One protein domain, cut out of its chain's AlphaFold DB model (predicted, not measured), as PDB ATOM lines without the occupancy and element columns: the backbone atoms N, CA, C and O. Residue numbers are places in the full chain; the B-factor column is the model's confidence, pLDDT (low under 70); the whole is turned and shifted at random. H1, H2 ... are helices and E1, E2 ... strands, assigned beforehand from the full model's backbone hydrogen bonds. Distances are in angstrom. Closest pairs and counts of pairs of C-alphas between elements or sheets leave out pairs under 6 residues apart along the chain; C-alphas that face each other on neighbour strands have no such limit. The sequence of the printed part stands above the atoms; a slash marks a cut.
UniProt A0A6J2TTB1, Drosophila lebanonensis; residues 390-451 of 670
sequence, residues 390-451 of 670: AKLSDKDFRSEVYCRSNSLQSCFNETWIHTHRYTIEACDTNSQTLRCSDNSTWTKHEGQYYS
ATOM      1  N   ALA A 390     100.691 158.978  67.602       87.50
ATOM      2  CA  ALA A 390     101.285 158.776  66.276       87.50
ATOM      3  C   ALA A 390     100.833 159.823  65.233       87.50
ATOM      4  O   ALA A 390     101.463 159.971  64.193       87.50
ATOM      5  N   LYS A 391      99.748 160.567  65.498       91.50
ATOM      6  CA  LYS A 391      99.323 161.712  64.674       91.50
ATOM      7  C   LYS A 391     100.034 163.012  65.066       91.50
ATOM      8  O   LYS A 391     100.036 163.934  64.257       91.50
ATOM      9  N   LEU A 392     100.622 163.130  66.263       91.75
ATOM     10  CA  LEU A 392     101.287 164.366  66.706       91.75
ATOM     11  C   LEU A 392     102.680 164.550  66.095       91.75
ATOM     12  O   LEU A 392     103.070 165.690  65.833       91.75
ATOM     13  N   SER A 393     103.410 163.457  65.857       89.38
ATOM     14  CA  SER A 393     104.681 163.477  65.135       89.38
ATOM     15  C   SER A 393     104.990 162.149  64.449       89.38
ATOM     16  O   SER A 393     104.581 161.093  64.921       89.38
ATOM     17  N   ASP A 394     105.803 162.220  63.393       84.62
ATOM     18  CA  ASP A 394     106.426 161.069  62.730       84.62
ATOM     19  C   ASP A 394     107.508 160.381  63.600       84.62
ATOM     20  O   ASP A 394     108.001 159.305  63.258       84.62
ATOM     21  N   LYS A 395     107.903 160.997  64.727       85.69
ATOM     22  CA  LYS A 395     108.816 160.428  65.732       85.69
ATOM     23  C   LYS A 395     108.044 159.745  66.862       85.69
ATOM     24  O   LYS A 395     107.016 160.243  67.315       85.69
ATOM     25  N   ASP A 396     108.600 158.657  67.393       83.62
ATOM     26  CA  ASP A 396     108.059 158.010  68.590       83.62
ATOM     27  C   ASP A 396     108.347 158.845  69.846       83.62
ATOM     28  O   ASP A 396     109.481 158.918  70.316       83.62
ATOM     29  N   PHE A 397     107.301 159.466  70.393       85.62
ATOM     30  CA  PHE A 397     107.346 160.227  71.643       85.62
ATOM     31  C   PHE A 397     106.604 159.538  72.799       85.62
ATOM     32  O   PHE A 397     106.250 160.190  73.783       85.62
ATOM     33  N   ARG A 398     106.389 158.213  72.737       81.44
ATOM     34  CA  ARG A 398     105.800 157.452  73.861       81.44
ATOM     35  C   ARG A 398     106.603 157.601  75.158       81.44
ATOM     36  O   ARG A 398     106.004 157.554  76.229       81.44
ATOM     37  N   SER A 399     107.919 157.814  75.057       83.50
ATOM     38  CA  SER A 399     108.822 158.077  76.185       83.50
ATOM     39  C   SER A 399     108.844 159.531  76.672       83.50
ATOM     40  O   SER A 399     109.458 159.801  77.698       83.50
ATOM     41  N   GLU A 400     108.168 160.459  75.993       90.69
ATOM     42  CA  GLU A 400     108.263 161.898  76.282       90.69
ATOM     43  C   GLU A 400     106.911 162.543  76.610       90.69
ATOM     44  O   GLU A 400     106.877 163.631  77.187       90.69
ATOM     45  N   VAL A 401     105.801 161.895  76.237       91.94
ATOM     46  CA  VAL A 401     104.441 162.434  76.368       91.94
ATOM     47  C   VAL A 401     103.685 161.810  77.541       91.94
ATOM     48  O   VAL A 401     103.644 160.590  77.713       91.94
ATOM     49  N   TYR A 402     103.021 162.668  78.307       93.06
ATOM     50  CA  TYR A 402     102.168 162.341  79.440       93.06
ATOM     51  C   TYR A 402     100.705 162.633  79.085       93.06
ATOM     52  O   TYR A 402     100.406 163.646  78.452       93.06
ATOM     53  N   CYS A 403      99.795 161.765  79.511       90.56
ATOM     54  CA  CYS A 403      98.350 161.882  79.314       90.56
ATOM     55  C   CYS A 403      97.613 161.783  80.659       90.56
ATOM     56  O   CYS A 403      98.182 161.367  81.670       90.56
ATOM     57  N   ARG A 404      96.351 162.208  80.704       88.56
ATOM     58  CA  ARG A 404      95.529 162.183  81.920       88.56
ATOM     59  C   ARG A 404      95.028 160.769  82.206       88.56
ATOM     60  O   ARG A 404      94.601 160.076  81.288       88.56
ATOM     61  N   SER A 405      95.009 160.339  83.465       81.62
ATOM     62  CA  SER A 405      94.504 159.004  83.821       81.62
ATOM     63  C   SER A 405      93.394 159.060  84.864       81.62
ATOM     64  O   SER A 405      93.629 158.840  86.045       81.62
ATOM     65  N   ASN A 406      92.161 159.338  84.435       68.38
ATOM     66  CA  ASN A 406      91.025 159.454  85.362       68.38
ATOM     67  C   ASN A 406      90.637 158.108  86.004       68.38
ATOM     68  O   ASN A 406      90.239 158.070  87.162       68.38
ATOM     69  N   SER A 407      90.762 156.994  85.273       66.31
ATOM     70  CA  SER A 407      90.377 155.658  85.755       66.31
ATOM     71  C   SER A 407      91.389 155.022  86.709       66.31
ATOM     72  O   SER A 407      91.011 154.149  87.484       66.31
ATOM     73  N   LEU A 408      92.660 155.441  86.660       72.06
ATOM     74  CA  LEU A 408      93.747 154.881  87.473       72.06
ATOM     75  C   LEU A 408      94.439 155.943  88.350       72.06
ATOM     76  O   LEU A 408      95.458 155.644  88.970       72.06
ATOM     77  N   GLN A 409      93.879 157.155  88.461       72.00
ATOM     78  CA  GLN A 409      94.444 158.262  89.249       72.00
ATOM     79  C   GLN A 409      94.806 157.826  90.677       72.00
ATOM     80  O   GLN A 409      95.916 158.079  91.140       72.00
ATOM     81  N   SER A 410      93.909 157.096  91.347       75.81
ATOM     82  CA  SER A 410      94.109 156.607  92.718       75.81
ATOM     83  C   SER A 410      95.161 155.497  92.849       75.81
ATOM     84  O   SER A 410      95.647 155.257  93.946       75.81
ATOM     85  N   CYS A 411      95.508 154.811  91.756       78.62
ATOM     86  CA  CYS A 411      96.579 153.813  91.724       78.62
ATOM     87  C   CYS A 411      97.945 154.483  91.518       78.62
ATOM     88  O   CYS A 411      98.936 154.139  92.159       78.62
ATOM     89  N   PHE A 412      98.015 155.479  90.638       77.56
ATOM     90  CA  PHE A 412      99.282 156.131  90.311       77.56
ATOM     91  C   PHE A 412      99.632 157.316  91.213       77.56
ATOM     92  O   PHE A 412     100.795 157.712  91.245       77.56
ATOM     93  N   ASN A 413      98.657 157.857  91.950       70.00
ATOM     94  CA  ASN A 413      98.770 159.080  92.753       70.00
ATOM     95  C   ASN A 413      99.251 160.312  91.949       70.00
ATOM     96  O   ASN A 413      99.729 161.297  92.503       70.00
ATOM     97  N   GLU A 414      99.101 160.260  90.625       73.31
ATOM     98  CA  GLU A 414      99.518 161.283  89.671       73.31
ATOM     99  C   GLU A 414      98.343 161.592  88.735       73.31
ATOM    100  O   GLU A 414      97.637 160.696  88.273       73.31
ATOM    101  N   THR A 415      98.122 162.876  88.435       81.06
ATOM    102  CA  THR A 415      97.090 163.287  87.456       81.06
ATOM    103  C   THR A 415      97.524 162.982  86.018       81.06
ATOM    104  O   THR A 415      96.686 162.742  85.145       81.06
ATOM    105  N   TRP A 416      98.839 162.987  85.782       86.00
ATOM    106  CA  TRP A 416      99.478 162.850  84.479       86.00
ATOM    107  C   TRP A 416     100.381 161.630  84.490       86.00
ATOM    108  O   TRP A 416     101.288 161.553  85.306       86.00
ATOM    109  N   ILE A 417     100.153 160.704  83.566       85.75
ATOM    110  CA  ILE A 417     100.908 159.459  83.469       85.75
ATOM    111  C   ILE A 417     101.618 159.411  82.134       85.75
ATOM    112  O   ILE A 417     101.064 159.726  81.081       85.75
ATOM    113  N   HIS A 418     102.861 158.968  82.196       86.56
ATOM    114  CA  HIS A 418     103.693 158.676  81.047       86.56
ATOM    115  C   HIS A 418     103.031 157.666  80.092       86.56
ATOM    116  O   HIS A 418     102.667 156.559  80.497       86.56
ATOM    117  N   THR A 419     102.877 158.026  78.814       86.50
ATOM    118  CA  THR A 419     102.057 157.248  77.860       86.50
ATOM    119  C   THR A 419     102.600 155.829  77.649       86.50
ATOM    120  O   THR A 419     101.827 154.871  77.562       86.50
ATOM    121  N   HIS A 420     103.927 155.654  77.621       86.00
ATOM    122  CA  HIS A 420     104.550 154.328  77.550       86.00
ATOM    123  C   HIS A 420     104.241 153.475  78.789       86.00
ATOM    124  O   HIS A 420     103.835 152.323  78.632       86.00
ATOM    125  N   ARG A 421     104.346 154.045  80.001       83.69
ATOM    126  CA  ARG A 421     104.008 153.347  81.255       83.69
ATOM    127  C   ARG A 421     102.550 152.891  81.266       83.69
ATOM    128  O   ARG A 421     102.288 151.714  81.491       83.69
ATOM    129  N   TYR A 422     101.615 153.781  80.926       84.56
ATOM    130  CA  TYR A 422     100.192 153.439  80.815       84.56
ATOM    131  C   TYR A 422      99.945 152.303  79.804       84.56
ATOM    132  O   TYR A 422      99.182 151.375  80.069       84.56
ATOM    133  N   THR A 423     100.644 152.333  78.664       84.00
ATOM    134  CA  THR A 423     100.525 151.298  77.625       84.00
ATOM    135  C   THR A 423     101.011 149.927  78.111       84.00
ATOM    136  O   THR A 423     100.370 148.922  77.816       84.00
ATOM    137  N   ILE A 424     102.114 149.863  78.861       81.12
ATOM    138  CA  ILE A 424     102.625 148.598  79.412       81.12
ATOM    139  C   ILE A 424     101.733 148.098  80.553       81.12
ATOM    140  O   ILE A 424     101.335 146.938  80.567       81.12
ATOM    141  N   GLU A 425     101.419 148.961  81.517       78.69
ATOM    142  CA  GLU A 425     100.857 148.525  82.798       78.69
ATOM    143  C   GLU A 425      99.328 148.349  82.766       78.69
ATOM    144  O   GLU A 425      98.813 147.436  83.414       78.69
ATOM    145  N   ALA A 426      98.603 149.170  81.993       79.44
ATOM    146  CA  ALA A 426      97.138 149.122  81.902       79.44
ATOM    147  C   ALA A 426      96.615 148.457  80.612       79.44
ATOM    148  O   ALA A 426      95.572 147.793  80.623       79.44
ATOM    149  N   CYS A 427      97.321 148.634  79.492       80.31
ATOM    150  CA  CYS A 427      96.837 148.205  78.177       80.31
ATOM    151  C   CYS A 427      97.313 146.817  77.735       80.31
ATOM    152  O   CYS A 427      96.709 146.259  76.818       80.31
ATOM    153  N   ASP A 428      98.320 146.223  78.385       78.25
ATOM    154  CA  ASP A 428      98.665 144.821  78.136       78.25
ATOM    155  C   ASP A 428      97.481 143.905  78.497       78.25
ATOM    156  O   ASP A 428      96.900 143.953  79.588       78.25
ATOM    157  N   THR A 429      97.090 143.070  77.538       71.44
ATOM    158  CA  THR A 429      96.025 142.074  77.683       71.44
ATOM    159  C   THR A 429      96.474 140.852  78.478       71.44
ATOM    160  O   THR A 429      95.630 140.158  79.037       71.44
ATOM    161  N   ASN A 430      97.783 140.591  78.546       73.62
ATOM    162  CA  ASN A 430      98.356 139.496  79.331       73.62
ATOM    163  C   ASN A 430      98.542 139.885  80.807       73.62
ATOM    164  O   ASN A 430      98.541 139.017  81.680       73.62
ATOM    165  N   SER A 431      98.654 141.185  81.095       74.25
ATOM    166  CA  SER A 431      98.731 141.716  82.455       74.25
ATOM    167  C   SER A 431      97.404 141.547  83.202       74.25
ATOM    168  O   SER A 431      96.421 142.244  82.946       74.25
ATOM    169  N   GLN A 432      97.398 140.632  84.173       78.25
ATOM    170  CA  GLN A 432      96.312 140.449  85.148       78.25
ATOM    171  C   GLN A 432      96.436 141.388  86.361       78.25
ATOM    172  O   GLN A 432      95.521 141.466  87.181       78.25
ATOM    173  N   THR A 433      97.565 142.092  86.495       80.56
ATOM    174  CA  THR A 433      97.943 142.835  87.704       80.56
ATOM    175  C   THR A 433      98.611 144.161  87.365       80.56
ATOM    176  O   THR A 433      99.667 144.185  86.734       80.56
ATOM    177  N   LEU A 434      98.037 145.255  87.851       82.94
ATOM    178  CA  LEU A 434      98.591 146.602  87.777       82.94
ATOM    179  C   LEU A 434      99.361 146.910  89.068       82.94
ATOM    180  O   LEU A 434      98.826 146.708  90.157       82.94
ATOM    181  N   ARG A 435     100.603 147.398  88.958       80.25
ATOM    182  CA  ARG A 435     101.393 147.859  90.110       80.25
ATOM    183  C   ARG A 435     101.249 149.367  90.277       80.25
ATOM    184  O   ARG A 435     101.624 150.136  89.398       80.25
ATOM    185  N   CYS A 436     100.726 149.756  91.425       80.62
ATOM    186  CA  CYS A 436     100.437 151.133  91.783       80.62
ATOM    187  C   CYS A 436     101.656 151.830  92.401       80.62
ATOM    188  O   CYS A 436     102.627 151.182  92.799       80.62
ATOM    189  N   SER A 437     101.632 153.164  92.460       79.56
ATOM    190  CA  SER A 437     102.755 153.971  92.966       79.56
ATOM    191  C   SER A 437     102.963 153.825  94.480       79.56
ATOM    192  O   SER A 437     104.072 154.016  94.967       79.56
ATOM    193  N   ASP A 438     101.932 153.401  95.215       79.62
ATOM    194  CA  ASP A 438     102.004 152.963  96.619       79.62
ATOM    195  C   ASP A 438     102.573 151.534  96.783       79.62
ATOM    196  O   ASP A 438     102.566 150.970  97.877       79.62
ATOM    197  N   ASN A 439     103.054 150.930  95.688       78.31
ATOM    198  CA  ASN A 439     103.503 149.542  95.578       78.31
ATOM    199  C   ASN A 439     102.400 148.493  95.856       78.31
ATOM    200  O   ASN A 439     102.701 147.300  95.970       78.31
ATOM    201  N   SER A 440     101.123 148.896  95.915       82.44
ATOM    202  CA  SER A 440      99.996 147.961  95.925       82.44
ATOM    203  C   SER A 440      99.802 147.317  94.547       82.44
ATOM    204  O   SER A 440     100.292 147.798  93.523       82.44
ATOM    205  N   THR A 441      99.117 146.173  94.519       82.75
ATOM    206  CA  THR A 441      98.808 145.450  93.279       82.75
ATOM    207  C   THR A 441      97.299 145.363  93.105       82.75
ATOM    208  O   THR A 441      96.606 144.799  93.950       82.75
ATOM    209  N   TRP A 442      96.795 145.939  92.017       86.50
ATOM    210  CA  TRP A 442      95.384 145.923  91.633       86.50
ATOM    211  C   TRP A 442      95.148 144.829  90.594       86.50
ATOM    212  O   TRP A 442      95.974 144.632  89.701       86.50
ATOM    213  N   THR A 443      94.027 144.117  90.673       83.56
ATOM    214  CA  THR A 443      93.726 142.979  89.790       83.56
ATOM    215  C   THR A 443      92.753 143.360  88.680       83.56
ATOM    216  O   THR A 443      91.835 144.161  88.878       83.56
ATOM    217  N   LYS A 444      92.965 142.798  87.484       79.62
ATOM    218  CA  LYS A 444      92.138 143.049  86.299       79.62
ATOM    219  C   LYS A 444      90.914 142.132  86.310       79.62
ATOM    220  O   LYS A 444      91.038 140.919  86.184       79.62
ATOM    221  N   HIS A 445      89.723 142.713  86.410       74.00
ATOM    222  CA  HIS A 445      88.445 142.008  86.326       74.00
ATOM    223  C   HIS A 445      87.560 142.703  85.288       74.00
ATOM    224  O   HIS A 445      87.424 143.923  85.302       74.00
ATOM    225  N   GLU A 446      86.988 141.940  84.350       67.69
ATOM    226  CA  GLU A 446      86.080 142.466  83.306       67.69
ATOM    227  C   GLU A 446      86.690 143.612  82.456       67.69
ATOM    228  O   GLU A 446      85.982 144.444  81.898       67.69
ATOM    229  N   GLY A 447      88.025 143.660  82.347       66.06
ATOM    230  CA  GLY A 447      88.767 144.697  81.616       66.06
ATOM    231  C   GLY A 447      89.108 145.960  82.422       66.06
ATOM    232  O   GLY A 447      89.808 146.824  81.900       66.06
ATOM    233  N   GLN A 448      88.679 146.057  83.682       71.56
ATOM    234  CA  GLN A 448      88.993 147.157  84.601       71.56
ATOM    235  C   GLN A 448      89.908 146.681  85.734       71.56
ATOM    236  O   GLN A 448      89.878 145.511  86.108       71.56
ATOM    237  N   TYR A 449      90.717 147.580  86.296       79.56
ATOM    238  CA  TYR A 449      91.558 147.277  87.455       79.56
ATOM    239  C   TYR A 449      90.864 147.709  88.743       79.56
ATOM    240  O   TYR A 449      90.363 148.828  88.828       79.56
ATOM    241  N   TYR A 450      90.873 146.831  89.741       77.62
ATOM    242  CA  TYR A 450      90.287 147.072  91.055       77.62
ATOM    243  C   TYR A 450      91.364 146.948  92.130       77.62
ATOM    244  O   TYR A 450      92.163 146.008  92.107       77.62
ATOM    245  N   SER A 451      91.363 147.855  93.109       81.56
ATOM    246  CA  SER A 451      92.110 147.612  94.344       81.56
ATOM    247  C   SER A 451      91.529 146.395  95.084       81.56
ATOM    248  O   SER A 451      90.328 146.122  94.959       81.56
TER     249      SER A 451
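AT A GLANCE: This is residues 390 to 451 of the 670 residues of a protein of Drosophila lebanonensis (UniProt A0A6J2TTB1). An elongated small domain has a two-strand ribbon, E1 and E2, toward one end and a small three-strand sheet, E3 to E5, at the other, with the short helix H2 between them. A thin tail before E1 makes part of the length, and its residues 391 to 396 stick out free. The printed part has 62 residues with two named helices and five named strands, in the order E1 H1 E2 H2 E3 E4 E5; both sheets are antiparallel, the larger in the order E3 - E4 - E5. The class is mixed, helices and strands, though under half of the residues, 29, are in named elements. The whole is only just compact, close to loose, with a radius of gyration of the C-alphas of 12.3 A and spans of 36 by 23 by 17 A.

IN THESE COORDINATES: E1, residues 401 to 404, begins at C-alpha 401 (104.441, 162.434, 76.368) and is 10.5 A long. H1 is residues 409 to 412, 5.4 A, and E2 is residues 416 to 418, 6.9 A. H2, residues 419 to 425, starts at C-alpha 419 (102.057, 157.248, 77.860) and is 10.1 A long. E3 is residues 433 to 435, 6.6 A; E4 is residues 441 to 445, 12.9 A. E5, residues 448 to 450, 6.6 A, ends at C-alpha 450 (90.287, 147.072, 91.055).

HOW THE PARTS SIT: E1 and E2 are antiparallel at 139 degrees, with N 403 and O 417 2.9 A apart, within hydrogen-bond range. The closest C-alphas of E1 and H2 are those of Tyr 402 and Thr 419, 5.3 A apart. At its other end, the C-alpha of Glu 425 in H2 is 5.8 A from that of Leu 434 in E3, their closest pair. H1 only grazes the sheet E3 E4 E5, with its residues 411 to 412. E3, E4 and E5 form a meander, each strand the antiparallel neighbour of the one before. In the hairpin of E3 and E4, N 434 and O 442 are 2.8 A apart; in the hairpin of E4 and E5, N 445 and O 448 are 2.8 A apart, both within hydrogen-bond range. The pairing is staggered: E4 pairs with E3 over residues 441 to 443 and with E5 over 443 to 445. In H2 every O i to N i+4 pair is within hydrogen-bond range, and H1 is too short for such a pair. H1 and H2 are apart, and so are E1 and E4.

THE WHOLE: The two C-alphas farthest apart, those of Asp 394 and Ser 451, are 37.2 A apart. The printed part has no cut. No link is long; H2 to E3, with 7 residues between them, is short, and the other links are tight. The mean pLDDT of the printed part is 80.8, and it is under 70 at residues 406 to 407 and 446 to 447.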